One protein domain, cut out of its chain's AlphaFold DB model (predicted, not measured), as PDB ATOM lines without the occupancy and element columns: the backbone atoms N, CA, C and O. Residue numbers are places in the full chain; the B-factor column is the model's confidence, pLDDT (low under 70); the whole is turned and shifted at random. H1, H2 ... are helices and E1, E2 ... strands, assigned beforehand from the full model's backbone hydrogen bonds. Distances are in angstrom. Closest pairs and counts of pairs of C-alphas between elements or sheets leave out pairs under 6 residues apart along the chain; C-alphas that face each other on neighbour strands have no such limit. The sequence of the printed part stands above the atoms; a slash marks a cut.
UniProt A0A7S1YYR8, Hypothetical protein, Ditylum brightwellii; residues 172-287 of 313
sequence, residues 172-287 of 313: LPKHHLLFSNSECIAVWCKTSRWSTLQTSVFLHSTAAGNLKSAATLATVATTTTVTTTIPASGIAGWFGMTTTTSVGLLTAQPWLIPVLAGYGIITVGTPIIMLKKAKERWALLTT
ATOM      1  N   LEU A 172     163.358 184.330 159.733       93.75
ATOM      2  CA  LEU A 172     162.002 184.654 160.146       93.75
ATOM      3  C   LEU A 172     161.474 183.585 161.116       93.75
ATOM      4  O   LEU A 172     161.505 182.389 160.818       93.75
ATOM      5  N   PRO A 173     160.934 183.986 162.281       92.00
ATOM      6  CA  PRO A 173     160.312 183.037 163.197       92.00
ATOM      7  C   PRO A 173     159.092 182.365 162.554       92.00
ATOM      8  O   PRO A 173     158.527 182.854 161.576       92.00
ATOM      9  N   LYS A 174     158.615 181.259 163.132       90.31
ATOM     10  CA  LYS A 174     157.338 180.662 162.711       90.31
ATOM     11  C   LYS A 174     156.193 181.672 162.866       90.31
ATOM     12  O   LYS A 174     156.243 182.556 163.730       90.31
ATOM     13  N   HIS A 175     155.176 181.559 162.013       88.25
ATOM     14  CA  HIS A 175     154.015 182.444 162.069       88.25
ATOM     15  C   HIS A 175     153.285 182.302 163.412       88.25
ATOM     16  O   HIS A 175     153.070 181.194 163.902       88.25
ATOM     17  N   HIS A 176     152.892 183.428 164.000       85.69
ATOM     18  CA  HIS A 176     152.070 183.475 165.202       85.69
ATOM     19  C   HIS A 176     151.274 184.780 165.254       85.69
ATOM     20  O   HIS A 176     151.870 185.855 165.196       85.69
ATOM     21  N   LEU A 177     149.963 184.695 165.497       80.12
ATOM     22  CA  LEU A 177     149.035 185.837 165.469       80.12
ATOM     23  C   LEU A 177     149.511 187.049 166.290       80.12
ATOM     24  O   LEU A 177     149.503 188.167 165.792       80.12
ATOM     25  N   LEU A 178     149.959 186.806 167.528       80.38
ATOM     26  CA  LEU A 178     150.388 187.859 168.463       80.38
ATOM     27  C   LEU A 178     151.885 188.202 168.430       80.38
ATOM     28  O   LEU A 178     152.273 189.290 168.834       80.38
ATOM     29  N   PHE A 179     152.757 187.270 168.031       86.12
ATOM     30  CA  PHE A 179     154.208 187.435 168.214       86.12
ATOM     31  C   PHE A 179     154.955 187.634 166.896       86.12
ATOM     32  O   PHE A 179     156.044 188.199 166.896       86.12
ATOM     33  N   SER A 180     154.409 187.133 165.788       90.25
ATOM     34  CA  SER A 180     155.111 186.982 164.516       90.25
ATOM     35  C   SER A 180     154.094 186.843 163.377       90.25
ATOM     36  O   SER A 180     153.938 185.784 162.767       90.25
ATOM     37  N   ASN A 181     153.342 187.909 163.121       91.44
ATOM     38  CA  ASN A 181     152.394 187.984 162.008       91.44
ATOM     39  C   ASN A 181     153.022 188.755 160.824       91.44
ATOM     40  O   ASN A 181     154.223 189.036 160.830       91.44
ATOM     41  N   SER A 182     152.239 189.022 159.778       93.81
ATOM     42  CA  SER A 182     152.664 189.804 158.605       93.81
ATOM     43  C   SER A 182     152.956 191.268 158.963       93.81
ATOM     44  O   SER A 182     153.907 191.848 158.442       93.81
ATOM     45  N   GLU A 183     152.196 191.845 159.902       94.19
ATOM     46  CA  GLU A 183     152.412 193.201 160.419       94.19
ATOM     47  C   GLU A 183     153.793 193.342 161.059       94.19
ATOM     48  O   GLU A 183     154.510 194.283 160.733       94.19
ATOM     49  N   CYS A 184     154.205 192.391 161.906       94.75
ATOM     50  CA  CYS A 184     155.520 192.426 162.548       94.75
ATOM     51  C   CYS A 184     156.661 192.526 161.533       94.75
ATOM     52  O   CYS A 184     157.616 193.265 161.762       94.75
ATOM     53  N   ILE A 185     156.549 191.794 160.420       96.38
ATOM     54  CA  ILE A 185     157.554 191.806 159.356       96.38
ATOM     55  C   ILE A 185     157.582 193.183 158.691       96.38
ATOM     56  O   ILE A 185     158.639 193.803 158.619       96.38
ATOM     57  N   ALA A 186     156.424 193.696 158.266       96.06
ATOM     58  CA  ALA A 186     156.348 194.997 157.610       96.06
ATOM     59  C   ALA A 186     156.804 196.146 158.522       96.06
ATOM     60  O   ALA A 186     157.538 197.030 158.081       96.06
ATOM     61  N   VAL A 187     156.428 196.119 159.804       95.25
ATOM     62  CA  VAL A 187     156.862 197.108 160.798       95.25
ATOM     63  C   VAL A 187     158.371 197.027 161.021       95.25
ATOM     64  O   VAL A 187     159.019 198.074 161.057       95.25
ATOM     65  N   TRP A 188     158.954 195.828 161.097       97.06
ATOM     66  CA  TRP A 188     160.405 195.676 161.209       97.06
ATOM     67  C   TRP A 188     161.126 196.212 159.969       97.06
ATOM     68  O   TRP A 188     162.055 197.005 160.112       97.06
ATOM     69  N   CYS A 189     160.645 195.896 158.762       97.12
ATOM     70  CA  CYS A 189     161.191 196.471 157.533       97.12
ATOM     71  C   CYS A 189     161.137 198.004 157.556       97.12
ATOM     72  O   CYS A 189     162.115 198.650 157.194       97.12
ATOM     73  N   LYS A 190     160.033 198.597 158.034       95.31
ATOM     74  CA  LYS A 190     159.847 200.056 158.079       95.31
ATOM     75  C   LYS A 190     160.602 200.784 159.184       95.31
ATOM     76  O   LYS A 190     160.822 201.976 159.022       95.31
ATOM     77  N   THR A 191     160.898 200.137 160.308       94.19
ATOM     78  CA  THR A 191     161.279 200.854 161.546       94.19
ATOM     79  C   THR A 191     162.402 200.188 162.339       94.19
ATOM     80  O   THR A 191     162.718 200.610 163.449       94.19
ATOM     81  N   SER A 192     162.959 199.082 161.835       95.31
ATOM     82  CA  SER A 192     163.903 198.213 162.550       95.31
ATOM     83  C   SER A 192     163.380 197.630 163.866       95.31
ATOM     84  O   SER A 192     164.170 197.109 164.649       95.31
ATOM     85  N   ARG A 193     162.073 197.714 164.150       94.38
ATOM     86  CA  ARG A 193     161.451 197.188 165.374       94.38
ATOM     87  C   ARG A 193     160.462 196.088 165.036       94.38
ATOM     88  O   ARG A 193     159.521 196.292 164.275       94.38
ATOM     89  N   TRP A 194     160.639 194.920 165.637       95.38
ATOM     90  CA  TRP A 194     159.710 193.810 165.485       95.38
ATOM     91  C   TRP A 194     158.530 193.994 166.438       95.38
ATOM     92  O   TRP A 194     158.665 193.769 167.635       95.38
ATOM     93  N   SER A 195     157.371 194.420 165.936       91.56
ATOM     94  CA  SER A 195     156.171 194.612 166.764       91.56
ATOM     95  C   SER A 195     154.889 194.591 165.933       91.56
ATOM     96  O   SER A 195     154.914 194.914 164.750       91.56
ATOM     97  N   THR A 196     153.765 194.239 166.557       86.12
ATOM     98  CA  THR A 196     152.423 194.322 165.954       86.12
ATOM     99  C   THR A 196     151.641 195.417 166.666       86.12
ATOM    100  O   THR A 196     151.362 195.316 167.868       86.12
ATOM    101  N   LEU A 197     151.296 196.476 165.928       76.38
ATOM    102  CA  LEU A 197     150.540 197.603 166.470       76.38
ATOM    103  C   LEU A 197     149.123 197.164 166.822       76.38
ATOM    104  O   LEU A 197     148.591 197.574 167.852       76.38
ATOM    105  N   GLN A 198     148.529 196.269 166.032       70.12
ATOM    106  CA  GLN A 198     147.209 195.719 166.329       70.12
ATOM    107  C   GLN A 198     147.165 195.042 167.702       70.12
ATOM    108  O   GLN A 198     146.267 195.309 168.502       70.12
ATOM    109  N   THR A 199     148.155 194.200 168.008       70.75
ATOM    110  CA  THR A 199     148.190 193.475 169.285       70.75
ATOM    111  C   THR A 199     148.496 194.406 170.449       70.75
ATOM    112  O   THR A 199     147.888 194.261 171.508       70.75
ATOM    113  N   SER A 200     149.397 195.382 170.279       69.75
ATOM    114  CA  SER A 200     149.667 196.346 171.347       69.75
ATOM    115  C   SER A 200     148.431 197.191 171.654       69.75
ATOM    116  O   SER A 200     148.072 197.329 172.821       69.75
ATOM    117  N   VAL A 201     147.739 197.695 170.627       73.50
ATOM    118  CA  VAL A 201     146.516 198.497 170.787       73.50
ATOM    119  C   VAL A 201     145.410 197.667 171.432       73.50
ATOM    120  O   VAL A 201     144.779 198.135 172.380       73.50
ATOM    121  N   PHE A 202     145.194 196.432 170.968       75.06
ATOM    122  CA  PHE A 202     144.180 195.538 171.523       75.06
ATOM    123  C   PHE A 202     144.459 195.221 172.993       75.06
ATOM    124  O   PHE A 202     143.601 195.457 173.836       75.06
ATOM    125  N   LEU A 203     145.669 194.766 173.332       69.44
ATOM    126  CA  LEU A 203     146.006 194.390 174.707       69.44
ATOM    127  C   LEU A 203     145.958 195.586 175.663       69.44
ATOM    128  O   LEU A 203     145.437 195.444 176.770       69.44
ATOM    129  N   HIS A 204     146.434 196.763 175.242       71.06
ATOM    130  CA  HIS A 204     146.312 197.982 176.045       71.06
ATOM    131  C   HIS A 204     144.846 198.392 176.238       71.06
ATOM    132  O   HIS A 204     144.439 198.684 177.363       71.06
ATOM    133  N   SER A 205     144.037 198.366 175.175       70.44
ATOM    134  CA  SER A 205     142.621 198.754 175.238       70.44
ATOM    135  C   SER A 205     141.794 197.773 176.066       70.44
ATOM    136  O   SER A 205     140.972 198.197 176.873       70.44
ATOM    137  N   THR A 206     142.031 196.467 175.925       72.06
ATOM    138  CA  THR A 206     141.371 195.426 176.720       72.06
ATOM    139  C   THR A 206     141.768 195.523 178.187       72.06
ATOM    140  O   THR A 206     140.890 195.480 179.042       72.06
ATOM    141  N   ALA A 207     143.055 195.711 178.498       68.62
ATOM    142  CA  ALA A 207     143.499 195.898 179.878       68.62
ATOM    143  C   ALA A 207     142.857 197.143 180.510       68.62
ATOM    144  O   ALA A 207     142.324 197.059 181.614       68.62
ATOM    145  N   ALA A 208     142.836 198.276 179.798       71.38
ATOM    146  CA  ALA A 208     142.228 199.515 180.282       71.38
ATOM    147  C   ALA A 208     140.697 199.417 180.420       71.38
ATOM    148  O   ALA A 208     140.131 199.892 181.405       71.38
ATOM    149  N   GLY A 209     140.018 198.788 179.458       70.88
ATOM    150  CA  GLY A 209     138.573 198.561 179.494       70.88
ATOM    151  C   GLY A 209     138.169 197.638 180.641       70.88
ATOM    152  O   GLY A 209     137.306 197.993 181.444       70.88
ATOM    153  N   ASN A 210     138.856 196.505 180.785       74.00
ATOM    154  CA  ASN A 210     138.604 195.557 181.867       74.00
ATOM    155  C   ASN A 210     138.948 196.145 183.235       74.00
ATOM    156  O   ASN A 210     138.242 195.864 184.198       74.00
ATOM    157  N   LEU A 211     139.972 197.000 183.331       72.69
ATOM    158  CA  LEU A 211     140.291 197.711 184.567       72.69
ATOM    159  C   LEU A 211     139.132 198.614 185.004       72.69
ATOM    160  O   LEU A 211     138.759 198.598 186.175       72.69
ATOM    161  N   LYS A 212     138.516 199.350 184.068       75.31
ATOM    162  CA  LYS A 212     137.329 200.171 184.358       75.31
ATOM    163  C   LYS A 212     136.156 199.310 184.812       75.31
ATOM    164  O   LYS A 212     135.546 199.614 185.830       75.31
ATOM    165  N   SER A 213     135.864 198.219 184.108       73.00
ATOM    166  CA  SER A 213     134.780 197.306 184.489       73.00
ATOM    167  C   SER A 213     135.018 196.650 185.852       73.00
ATOM    168  O   SER A 213     134.093 196.581 186.656       73.00
ATOM    169  N   ALA A 214     136.249 196.226 186.143       72.25
ATOM    170  CA  ALA A 214     136.623 195.658 187.434       72.25
ATOM    171  C   ALA A 214     136.492 196.688 188.568       72.25
ATOM    172  O   ALA A 214     135.937 196.371 189.619       72.25
ATOM    173  N   ALA A 215     136.929 197.930 188.341       72.94
ATOM    174  CA  ALA A 215     136.776 199.022 189.300       72.94
ATOM    175  C   ALA A 215     135.297 199.359 189.556       72.94
ATOM    176  O   ALA A 215     134.892 199.509 190.709       72.94
ATOM    177  N   THR A 216     134.471 199.416 188.507       76.06
ATOM    178  CA  THR A 216     133.023 199.630 188.636       76.06
ATOM    179  C   THR A 216     132.367 198.496 189.414       76.06
ATOM    180  O   THR A 216     131.594 198.763 190.327       76.06
ATOM    181  N   LEU A 217     132.693 197.238 189.106       74.00
ATOM    182  CA  LEU A 217     132.130 196.079 189.799       74.00
ATOM    183  C   LEU A 217     132.505 196.075 191.286       74.00
ATOM    184  O   LEU A 217     131.644 195.848 192.133       74.00
ATOM    185  N   ALA A 218     133.764 196.377 191.606       71.88
ATOM    186  CA  ALA A 218     134.215 196.525 192.985       71.88
ATOM    187  C   ALA A 218     133.473 197.666 193.695       71.88
ATOM    188  O   ALA A 218     132.972 197.474 194.801       71.88
ATOM    189  N   THR A 219     133.326 198.820 193.036       76.94
ATOM    190  CA  THR A 219     132.597 199.972 193.583       76.94
ATOM    191  C   THR A 219     131.144 199.606 193.871       76.94
ATOM    192  O   THR A 219     130.697 199.755 195.004       76.94
ATOM    193  N   VAL A 220     130.429 199.035 192.895       76.06
ATOM    194  CA  VAL A 220     129.042 198.578 193.063       76.06
ATOM    195  C   VAL A 220     128.936 197.580 194.214       76.06
ATOM    196  O   VAL A 220     128.046 197.714 195.052       76.06
ATOM    197  N   ALA A 221     129.855 196.617 194.317       74.06
ATOM    198  CA  ALA A 221     129.844 195.651 195.409       74.06
ATOM    199  C   ALA A 221     130.063 196.304 196.786       74.06
ATOM    200  O   ALA A 221     129.472 195.864 197.769       74.06
ATOM    201  N   THR A 222     130.866 197.371 196.868       71.12
ATOM    202  CA  THR A 222     131.086 198.116 198.120       71.12
ATOM    203  C   THR A 222     129.935 199.051 198.494       71.12
ATOM    204  O   THR A 222     129.646 199.198 199.678       71.12
ATOM    205  N   THR A 223     129.261 199.673 197.519       78.38
ATOM    206  CA  THR A 223     128.184 200.647 197.774       78.38
ATOM    207  C   THR A 223     126.808 200.005 197.902       78.38
ATOM    208  O   THR A 223     125.895 200.617 198.450       78.38
ATOM    209  N   THR A 224     126.625 198.789 197.385       81.50
ATOM    210  CA  THR A 224     125.353 198.072 197.501       81.50
ATOM    211  C   THR A 224     125.176 197.573 198.929       81.50
ATOM    212  O   THR A 224     126.025 196.857 199.457       81.50
ATOM    213  N   THR A 225     124.052 197.920 199.549       83.50
ATOM    214  CA  THR A 225     123.651 197.393 200.855       83.50
ATOM    215  C   THR A 225     122.563 196.347 200.690       83.50
ATOM    216  O   THR A 225     121.623 196.544 199.921       83.50
ATOM    217  N   VAL A 226     122.660 195.257 201.443       81.69
ATOM    218  CA  VAL A 226     121.624 194.232 201.541       81.69
ATOM    219  C   VAL A 226     120.914 194.390 202.874       81.69
ATOM    220  O   VAL A 226     121.535 194.510 203.931       81.69
ATOM    221  N   THR A 227     119.591 194.401 202.811       84.38
ATOM    222  CA  THR A 227     118.732 194.442 203.985       84.38
ATOM    223  C   THR A 227     118.708 193.058 204.626       84.38
ATOM    224  O   THR A 227     118.210 192.108 204.026       84.38
ATOM    225  N   THR A 228     119.249 192.932 205.835       78.75
ATOM    226  CA  THR A 228     119.263 191.671 206.587       78.75
ATOM    227  C   THR A 228     118.470 191.825 207.876       78.75
ATOM    228  O   THR A 228     118.639 192.797 208.615       78.75
ATOM    229  N   THR A 229     117.581 190.873 208.145       82.06
ATOM    230  CA  THR A 229     116.878 190.763 209.422       82.06
ATOM    231  C   THR A 229     117.797 190.066 210.411       82.06
ATOM    232  O   THR A 229     118.068 188.873 210.287       82.06
ATOM    233  N   ILE A 230     118.288 190.819 211.391       82.38
ATOM    234  CA  ILE A 230     119.064 190.284 212.511       82.38
ATOM    235  C   ILE A 230     118.199 190.304 213.778       82.38
ATOM    236  O   ILE A 230     117.298 191.140 213.888       82.38
ATOM    237  N   PRO A 231     118.414 189.399 214.747       83.00
ATOM    238  CA  PRO A 231     117.767 189.505 216.053       83.00
ATOM    239  C   PRO A 231     118.053 190.883 216.662       83.00
ATOM    240  O   PRO A 231     119.188 191.361 216.594       83.00
ATOM    241  N   ALA A 232     117.037 191.537 217.230       81.75
ATOM    242  CA  ALA A 232     117.233 192.806 217.928       81.75
ATOM    243  C   ALA A 232     118.253 192.608 219.066       81.75
ATOM    244  O   ALA A 232     118.274 191.567 219.713       81.75
ATOM    245  N   SER A 233     119.129 193.574 219.332       83.81
ATOM    246  CA  SER A 233     120.078 193.432 220.441       83.81
ATOM    247  C   SER A 233     119.373 193.548 221.805       83.81
ATOM    248  O   SER A 233     118.323 194.178 221.945       83.81
ATOM    249  N   GLY A 234     119.951 192.924 222.835       85.69
ATOM    250  CA  GLY A 234     119.442 192.993 224.209       85.69
ATOM    251  C   GLY A 234     118.152 192.198 224.451       85.69
ATOM    252  O   GLY A 234     117.904 191.166 223.829       85.69
ATOM    253  N   ILE A 235     117.328 192.674 225.391       78.06
ATOM    254  CA  ILE A 235     116.104 191.988 225.849       78.06
ATOM    255  C   ILE A 235     115.085 191.819 224.705       78.06
ATOM    256  O   ILE A 235     114.364 190.828 224.664       78.06
ATOM    257  N   ALA A 236     115.062 192.731 223.726       78.69
ATOM    258  CA  ALA A 236     114.171 192.632 222.568       78.69
ATOM    259  C   ALA A 236     114.469 191.395 221.694       78.69
ATOM    260  O   ALA A 236     113.540 190.711 221.266       78.69
ATOM    261  N   GLY A 237     115.745 191.053 221.486       82.38
ATOM    262  CA  GLY A 237     116.131 189.825 220.779       82.38
ATOM    263  C   GLY A 237     115.784 188.557 221.541       82.38
ATOM    264  O   GLY A 237     115.386 187.569 220.931       82.38
ATOM    265  N   TRP A 238     115.871 188.596 222.876       80.56
ATOM    266  CA  TRP A 238     115.455 187.488 223.743       80.56
ATOM    267  C   TRP A 238     113.958 187.168 223.595       80.56
ATOM    268  O   TRP A 238     113.572 186.004 223.623       80.56
ATOM    269  N   PHE A 239     113.122 188.185 223.358       89.38
ATOM    270  CA  PHE A 239     111.697 188.019 223.037       89.38
ATOM    271  C   PHE A 239     111.416 187.697 221.558       89.38
ATOM    272  O   PHE A 239     110.262 187.702 221.134       89.38
ATOM    273  N   GLY A 240     112.446 187.413 220.756       83.69
ATOM    274  CA  GLY A 240     112.293 187.040 219.349       83.69
ATOM    275  C   GLY A 240     111.982 188.210 218.414       83.69
ATOM    276  O   GLY A 240     111.628 187.982 217.257       83.69
ATOM    277  N   MET A 241     112.120 189.462 218.869       87.12
ATOM    278  CA  MET A 241     112.009 190.602 217.963       87.12
ATOM    279  C   MET A 241     113.208 190.638 217.016       87.12
ATOM    280  O   MET A 241     114.359 190.468 217.422       87.12
ATOM    281  N   THR A 242     112.939 190.910 215.744       87.38
ATOM    282  CA  THR A 242     113.971 191.114 214.725       87.38
ATOM    283  C   THR A 242     114.070 192.598 214.388       87.38
ATOM    284  O   THR A 242     113.085 193.333 214.426       87.38
ATOM    285  N   THR A 243     115.280 193.070 214.107       84.25
ATOM    286  CA  THR A 243     115.538 194.408 213.578       84.25
ATOM    287  C   THR A 243     116.102 194.271 212.176       84.25
ATOM    288  O   THR A 243     117.020 193.492 211.913       84.25
ATOM    289  N   THR A 244     115.537 195.042 211.261       83.25
ATOM    290  CA  THR A 244     115.997 195.109 209.884       83.25
ATOM    291  C   THR A 244     117.139 196.114 209.801       83.25
ATOM    292  O   THR A 244     116.925 197.302 210.035       83.25
ATOM    293  N   THR A 245     118.350 195.656 209.486       82.69
ATOM    294  CA  THR A 245     119.516 196.530 209.297       82.69
ATOM    295  C   THR A 245     120.087 196.364 207.891       82.69
ATOM    296  O   THR A 245     120.063 195.270 207.319       82.69
ATOM    297  N   SER A 246     120.575 197.456 207.306       80.00
ATOM    298  CA  SER A 246     121.286 197.444 206.033       80.00
ATOM    299  C   SER A 246     122.774 197.205 206.286       80.00
ATOM    300  O   SER A 246     123.456 198.019 206.903       80.00
ATOM    301  N   VAL A 247     123.294 196.083 205.793       84.88
ATOM    302  CA  VAL A 247     124.733 195.781 205.807       84.88
ATOM    303  C   VAL A 247     125.293 195.896 204.395       84.88
ATOM    304  O   VAL A 247     124.575 195.683 203.420       84.88
ATOM    305  N   GLY A 248     126.574 196.233 204.251       85.12
ATOM    306  CA  GLY A 248     127.231 196.203 202.939       85.12
ATOM    307  C   GLY A 248     127.171 194.801 202.321       85.12
ATOM    308  O   GLY A 248     127.298 193.802 203.032       85.12
ATOM    309  N   LEU A 249     126.997 194.709 201.000       83.25
ATOM    310  CA  LEU A 249     126.887 193.442 200.266       83.25
ATOM    311  C   LEU A 249     128.092 192.525 200.519       83.25
ATOM    312  O   LEU A 249     127.915 191.330 200.735       83.25
ATOM    313  N   LEU A 250     129.304 193.082 200.567       83.50
ATOM    314  CA  LEU A 250     130.521 192.315 200.866       83.50
ATOM    315  C   LEU A 250     130.552 191.768 202.301       83.50
ATOM    316  O   LEU A 250     131.132 190.710 202.532       83.50
ATOM    317  N   THR A 251     129.900 192.445 203.252       83.44
ATOM    318  CA  THR A 251     129.735 191.951 204.629       83.44
ATOM    319  C   THR A 251     128.713 190.817 204.678       83.44
ATOM    320  O   THR A 251     128.927 189.829 205.374       83.44
ATOM    321  N   ALA A 252     127.622 190.932 203.911       85.69
ATOM    322  CA  ALA A 252     126.602 189.890 203.798       85.69
ATOM    323  C   ALA A 252     127.093 188.649 203.027       85.69
ATOM    324  O   ALA A 252     126.629 187.540 203.286       85.69
ATOM    325  N   GLN A 253     128.024 188.818 202.082       88.81
ATOM    326  CA  GLN A 253     128.556 187.750 201.230       88.81
ATOM    327  C   GLN A 253     130.096 187.778 201.160       88.81
ATOM    328  O   GLN A 253     130.662 188.137 200.124       88.81
ATOM    329  N   PRO A 254     130.809 187.332 202.215       85.50
ATOM    330  CA  PRO A 254     132.275 187.390 202.258       85.50
ATOM    331  C   PRO A 254     132.969 186.595 201.141       85.50
ATOM    332  O   PRO A 254     134.056 186.957 200.698       85.50
ATOM    333  N   TRP A 255     132.329 185.530 200.641       87.25
ATOM    334  CA  TRP A 255     132.835 184.713 199.530       87.25
ATOM    335  C   TRP A 255     132.902 185.476 198.197       87.25
ATOM    336  O   TRP A 255     133.622 185.057 197.292       87.25
ATOM    337  N   LEU A 256     132.207 186.609 198.069       82.44
ATOM    338  CA  LEU A 256     132.261 187.443 196.873       82.44
ATOM    339  C   LEU A 256     133.622 188.146 196.735       82.44
ATOM    340  O   LEU A 256     134.070 188.388 195.619       82.44
ATOM    341  N   ILE A 257     134.326 188.407 197.845       83.12
ATOM    342  CA  ILE A 257     135.654 189.046 197.850       83.12
ATOM    343  C   ILE A 257     136.681 188.232 197.040       83.12
ATOM    344  O   ILE A 257     137.244 188.786 196.091       83.12
ATOM    345  N   PRO A 258     136.931 186.935 197.329       85.25
ATOM    346  CA  PRO A 258     137.872 186.149 196.535       85.25
ATOM    347  C   PRO A 258     137.413 185.963 195.082       85.25
ATOM    348  O   PRO A 258     138.258 185.914 194.190       85.25
ATOM    349  N   VAL A 259     136.101 185.924 194.811       85.62
ATOM    350  CA  VAL A 259     135.568 185.837 193.439       85.62
ATOM    351  C   VAL A 259     135.865 187.111 192.644       85.62
ATOM    352  O   VAL A 259     136.378 187.027 191.528       85.62
ATOM    353  N   LEU A 260     135.610 188.291 193.218       82.38
ATOM    354  CA  LEU A 260     135.907 189.582 192.591       82.38
ATOM    355  C   LEU A 260     137.414 189.782 192.391       82.38
ATOM    356  O   LEU A 260     137.837 190.234 191.327       82.38
ATOM    357  N   ALA A 261     138.230 189.396 193.377       80.25
ATOM    358  CA  ALA A 261     139.686 189.443 193.270       80.25
ATOM    359  C   ALA A 261     140.201 188.520 192.153       80.25
ATOM    360  O   ALA A 261     140.978 188.952 191.299       80.25
ATOM    361  N   GLY A 262     139.721 187.272 192.105       79.50
ATOM    362  CA  GLY A 262     140.055 186.321 191.046       79.50
ATOM    363  C   GLY A 262     139.647 186.827 189.661       79.50
ATOM    364  O   GLY A 262     140.447 186.783 188.725       79.50
ATOM    365  N   TYR A 263     138.443 187.392 189.537       81.81
ATOM    366  CA  TYR A 263     137.962 188.002 188.296       81.81
ATOM    367  C   TYR A 263     138.855 189.165 187.839       81.81
ATOM    368  O   TYR A 263     139.228 189.232 186.664       81.81
ATOM    369  N   GLY A 264     139.253 190.052 188.755       78.38
ATOM    370  CA  GLY A 264     140.161 191.163 188.456       78.38
ATOM    371  C   GLY A 264     141.528 190.690 187.951       78.38
ATOM    372  O   GLY A 264     142.011 191.175 186.926       78.38
ATOM    373  N   ILE A 265     142.128 189.689 188.608       79.00
ATOM    374  CA  ILE A 265     143.412 189.102 188.187       79.00
ATOM    375  C   ILE A 265     143.302 188.492 186.787       79.00
ATOM    376  O   ILE A 265     144.173 188.710 185.947       79.00
ATOM    377  N   ILE A 266     142.230 187.751 186.502       75.19
ATOM    378  CA  ILE A 266     142.060 187.099 185.201       75.19
ATOM    379  C   ILE A 266     141.855 188.140 184.095       75.19
ATOM    380  O   ILE A 266     142.529 188.072 183.065       75.19
ATOM    381  N   THR A 267     140.962 189.109 184.301       75.00
ATOM    382  CA  THR A 267     140.549 190.061 183.255       75.00
ATOM    383  C   THR A 267     141.569 191.162 182.977       75.00
ATOM    384  O   THR A 267     141.687 191.591 181.828       75.00
ATOM    385  N   VAL A 268     142.324 191.602 183.986       77.50
ATOM    386  CA  VAL A 268     143.333 192.669 183.856       77.50
ATOM    387  C   VAL A 268     144.751 192.104 183.870       77.50
ATOM    388  O   VAL A 268     145.587 192.492 183.053       77.50
ATOM    389  N   GLY A 269     145.031 191.154 184.763       77.56
ATOM    390  CA  GLY A 269     146.364 190.573 184.921       77.56
ATOM    391  C   GLY A 269     146.799 189.739 183.718       77.56
ATOM    392  O   GLY A 269     147.921 189.910 183.239       77.56
ATOM    393  N   THR A 270     145.918 188.890 183.171       79.81
ATOM    394  CA  THR A 270     146.274 188.025 182.028       79.81
ATOM    395  C   THR A 270     146.722 188.832 180.800       79.81
ATOM    396  O   THR A 270     147.825 188.563 180.312       79.81
ATOM    397  N   PRO A 271     145.975 189.852 180.316       75.88
ATOM    398  CA  PRO A 271     146.419 190.664 179.179       75.88
ATOM    399  C   PRO A 271     147.748 191.388 179.418       75.88
ATOM    400  O   PRO A 271     148.582 191.428 178.515       75.88
ATOM    401  N   ILE A 272     147.986 191.915 180.626       80.56
ATOM    402  CA  ILE A 272     149.238 192.611 180.966       80.56
ATOM    403  C   ILE A 272     150.424 191.639 180.951       80.56
ATOM    404  O   ILE A 272     151.467 191.946 180.371       80.56
ATOM    405  N   ILE A 273     150.271 190.449 181.539       83.88
ATOM    406  CA  ILE A 273     151.317 189.417 181.530       83.88
ATOM    407  C   ILE A 273     151.599 188.952 180.096       83.88
ATOM    408  O   ILE A 273     152.763 188.806 179.714       83.88
ATOM    409  N   MET A 274     150.557 188.750 179.283       81.19
ATOM    410  CA  MET A 274     150.710 188.403 177.868       81.19
ATOM    411  C   MET A 274     151.427 189.506 177.087       81.19
ATOM    412  O   MET A 274     152.342 189.199 176.324       81.19
ATOM    413  N   LEU A 275     151.072 190.774 177.310       81.94
ATOM    414  CA  LEU A 275     151.719 191.926 176.685       81.94
ATOM    415  C   LEU A 275     153.195 192.026 177.080       81.94
ATOM    416  O   LEU A 275     154.041 192.245 176.216       81.94
ATOM    417  N   LYS A 276     153.526 191.819 178.360       87.00
ATOM    418  CA  LYS A 276     154.913 191.817 178.838       87.00
ATOM    419  C   LYS A 276     155.732 190.722 178.150       87.00
ATOM    420  O   LYS A 276     156.774 191.014 177.569       87.00
ATOM    421  N   LYS A 277     155.214 189.490 178.116       87.88
ATOM    422  CA  LYS A 277     155.854 188.372 177.401       87.88
ATOM    423  C   LYS A 277     155.985 188.635 175.899       87.88
ATOM    424  O   LYS A 277     156.970 188.221 175.289       87.88
ATOM    425  N   ALA A 278     155.007 189.308 175.288       86.12
ATOM    426  CA  ALA A 278     155.075 189.706 173.886       86.12
ATOM    427  C   ALA A 278     156.207 190.708 173.650       86.12
ATOM    428  O   ALA A 278     157.043 190.460 172.786       86.12
ATOM    429  N   LYS A 279     156.291 191.766 174.467       88.94
ATOM    430  CA  LYS A 279     157.354 192.780 174.399       88.94
ATOM    431  C   LYS A 279     158.749 192.175 174.557       88.94
ATOM    432  O   LYS A 279     159.636 192.516 173.784       88.94
ATOM    433  N   GLU A 280     158.936 191.245 175.491       91.94
ATOM    434  CA  GLU A 280     160.216 190.543 175.676       91.94
ATOM    435  C   GLU A 280     160.621 189.753 174.419       91.94
ATOM    436  O   GLU A 280     161.753 189.857 173.945       91.94
ATOM    437  N   ARG A 281     159.684 189.005 173.816       92.56
ATOM    438  CA  ARG A 281     159.940 188.259 172.571       92.56
ATOM    439  C   ARG A 281     160.201 189.175 171.381       92.56
ATOM    440  O   ARG A 281     161.064 188.879 170.559       92.56
ATOM    441  N   TRP A 282     159.451 190.263 171.281       94.12
ATOM    442  CA  TRP A 282     159.617 191.286 170.258       94.12
ATOM    443  C   TRP A 282     160.988 191.953 170.340       94.12
ATOM    444  O   TRP A 282     161.650 192.087 169.315       94.12
ATOM    445  N   ALA A 283     161.450 192.297 171.544       94.94
ATOM    446  CA  ALA A 283     162.781 192.852 171.761       94.94
ATOM    447  C   ALA A 283     163.876 191.864 171.327       94.94
ATOM    448  O   ALA A 283     164.745 192.226 170.539       94.94
ATOM    449  N   LEU A 284     163.774 190.595 171.741       96.31
ATOM    450  CA  LEU A 284     164.735 189.557 171.355       96.31
ATOM    451  C   LEU A 284     164.801 189.359 169.833       96.31
ATOM    452  O   LEU A 284     165.888 189.274 169.264       96.31
ATOM    453  N   LEU A 285     163.646 189.295 169.164       96.69
ATOM    454  CA  LEU A 285     163.584 189.164 167.706       96.69
ATOM    455  C   LEU A 285     164.101 190.412 166.992       96.69
ATOM    456  O   LEU A 285     164.774 190.283 165.976       96.69
ATOM    457  N   THR A 286     163.822 191.598 167.535       96.81
ATOM    458  CA  THR A 286     164.341 192.867 167.017       96.81
ATOM    459  C   THR A 286     165.863 192.859 167.002       96.81
ATOM    460  O   THR A 286     166.449 193.093 165.953       96.81
ATOM    461  N   THR A 287     166.495 192.538 168.135       97.31
ATOM    462  CA  THR A 287     167.957 192.453 168.236       97.31
ATOM    463  C   THR A 287     168.505 191.416 167.266       97.31
ATOM    464  O   THR A 287     169.322 191.756 166.424       97.31
TER     465      THR A 287
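AT A GLANCE: This is residues 172 to 287 of the 313 residues of the protein "Hypothetical protein" of Ditylum brightwellii (UniProt A0A7S1YYR8). A long, thin rod: two long helices, H2 and H5, lie side by side and run opposite ways, and a ribbon of two strands, E1 and E2, carries the rod on past one end, with short H3 at its tip. H1 lies at the other end, near the start of H2 and the end of H5. The 116 printed residues run H1, H2, E1, H3, E2, H4, H5, mostly helix, with E1 and E2 antiparallel. The whole is extended, with a radius of gyration of the C-alphas of 24.8 A and spans of 82, 18 and 17 A.

HOW THE PARTS SIT: H1, residues 182 to 191, is close to but not clearly touching H2, residues 197 to 223; the closest C-alphas, of Glu 183 and Leu 197, are 7.7 A apart. H2 and H5, residues 256 to 287, touch at a shallow tilt of 17 degrees, opposite ways; H5 does so with residues 260 to 275 alone, closest at the C-alphas of Ala 207 and Val 268, 5.1 A. E1, residues 225 to 231, and E2, residues 242 to 248, are antiparallel at 149 degrees, with N 226 and O 247 2.8 A apart, within hydrogen-bond range. H4, residues 249 to 252, touches residues 221 to 223 of H2, the closest C-alphas being those of Ala 221 and Leu 249, 6.1 A. H3, residues 235 to 238, and H5 are apart. Every O i to N i+4 pair is within hydrogen-bond range in H1 and H2, and 27 of 28 in H5; H3 and H4 are too short for such a pair.

IN THESE COORDINATES: H1 begins at C-alpha 182 (152.664, 189.804, 158.605). H2 is 38.6 A long; E1 and E2 measure 18.1 A and 18.5 A. H5, 46.0 A long, has a kink of 28 degrees near residue 269 and ends at C-alpha 287 (167.957, 192.453, 168.236).

THE WHOLE: The C-alphas farthest apart, of Cys 189 and Phe 239, are 82.5 A apart. The printed part has no cut, and its links are tight. Residues 200, 203 and 207 are under pLDDT 70.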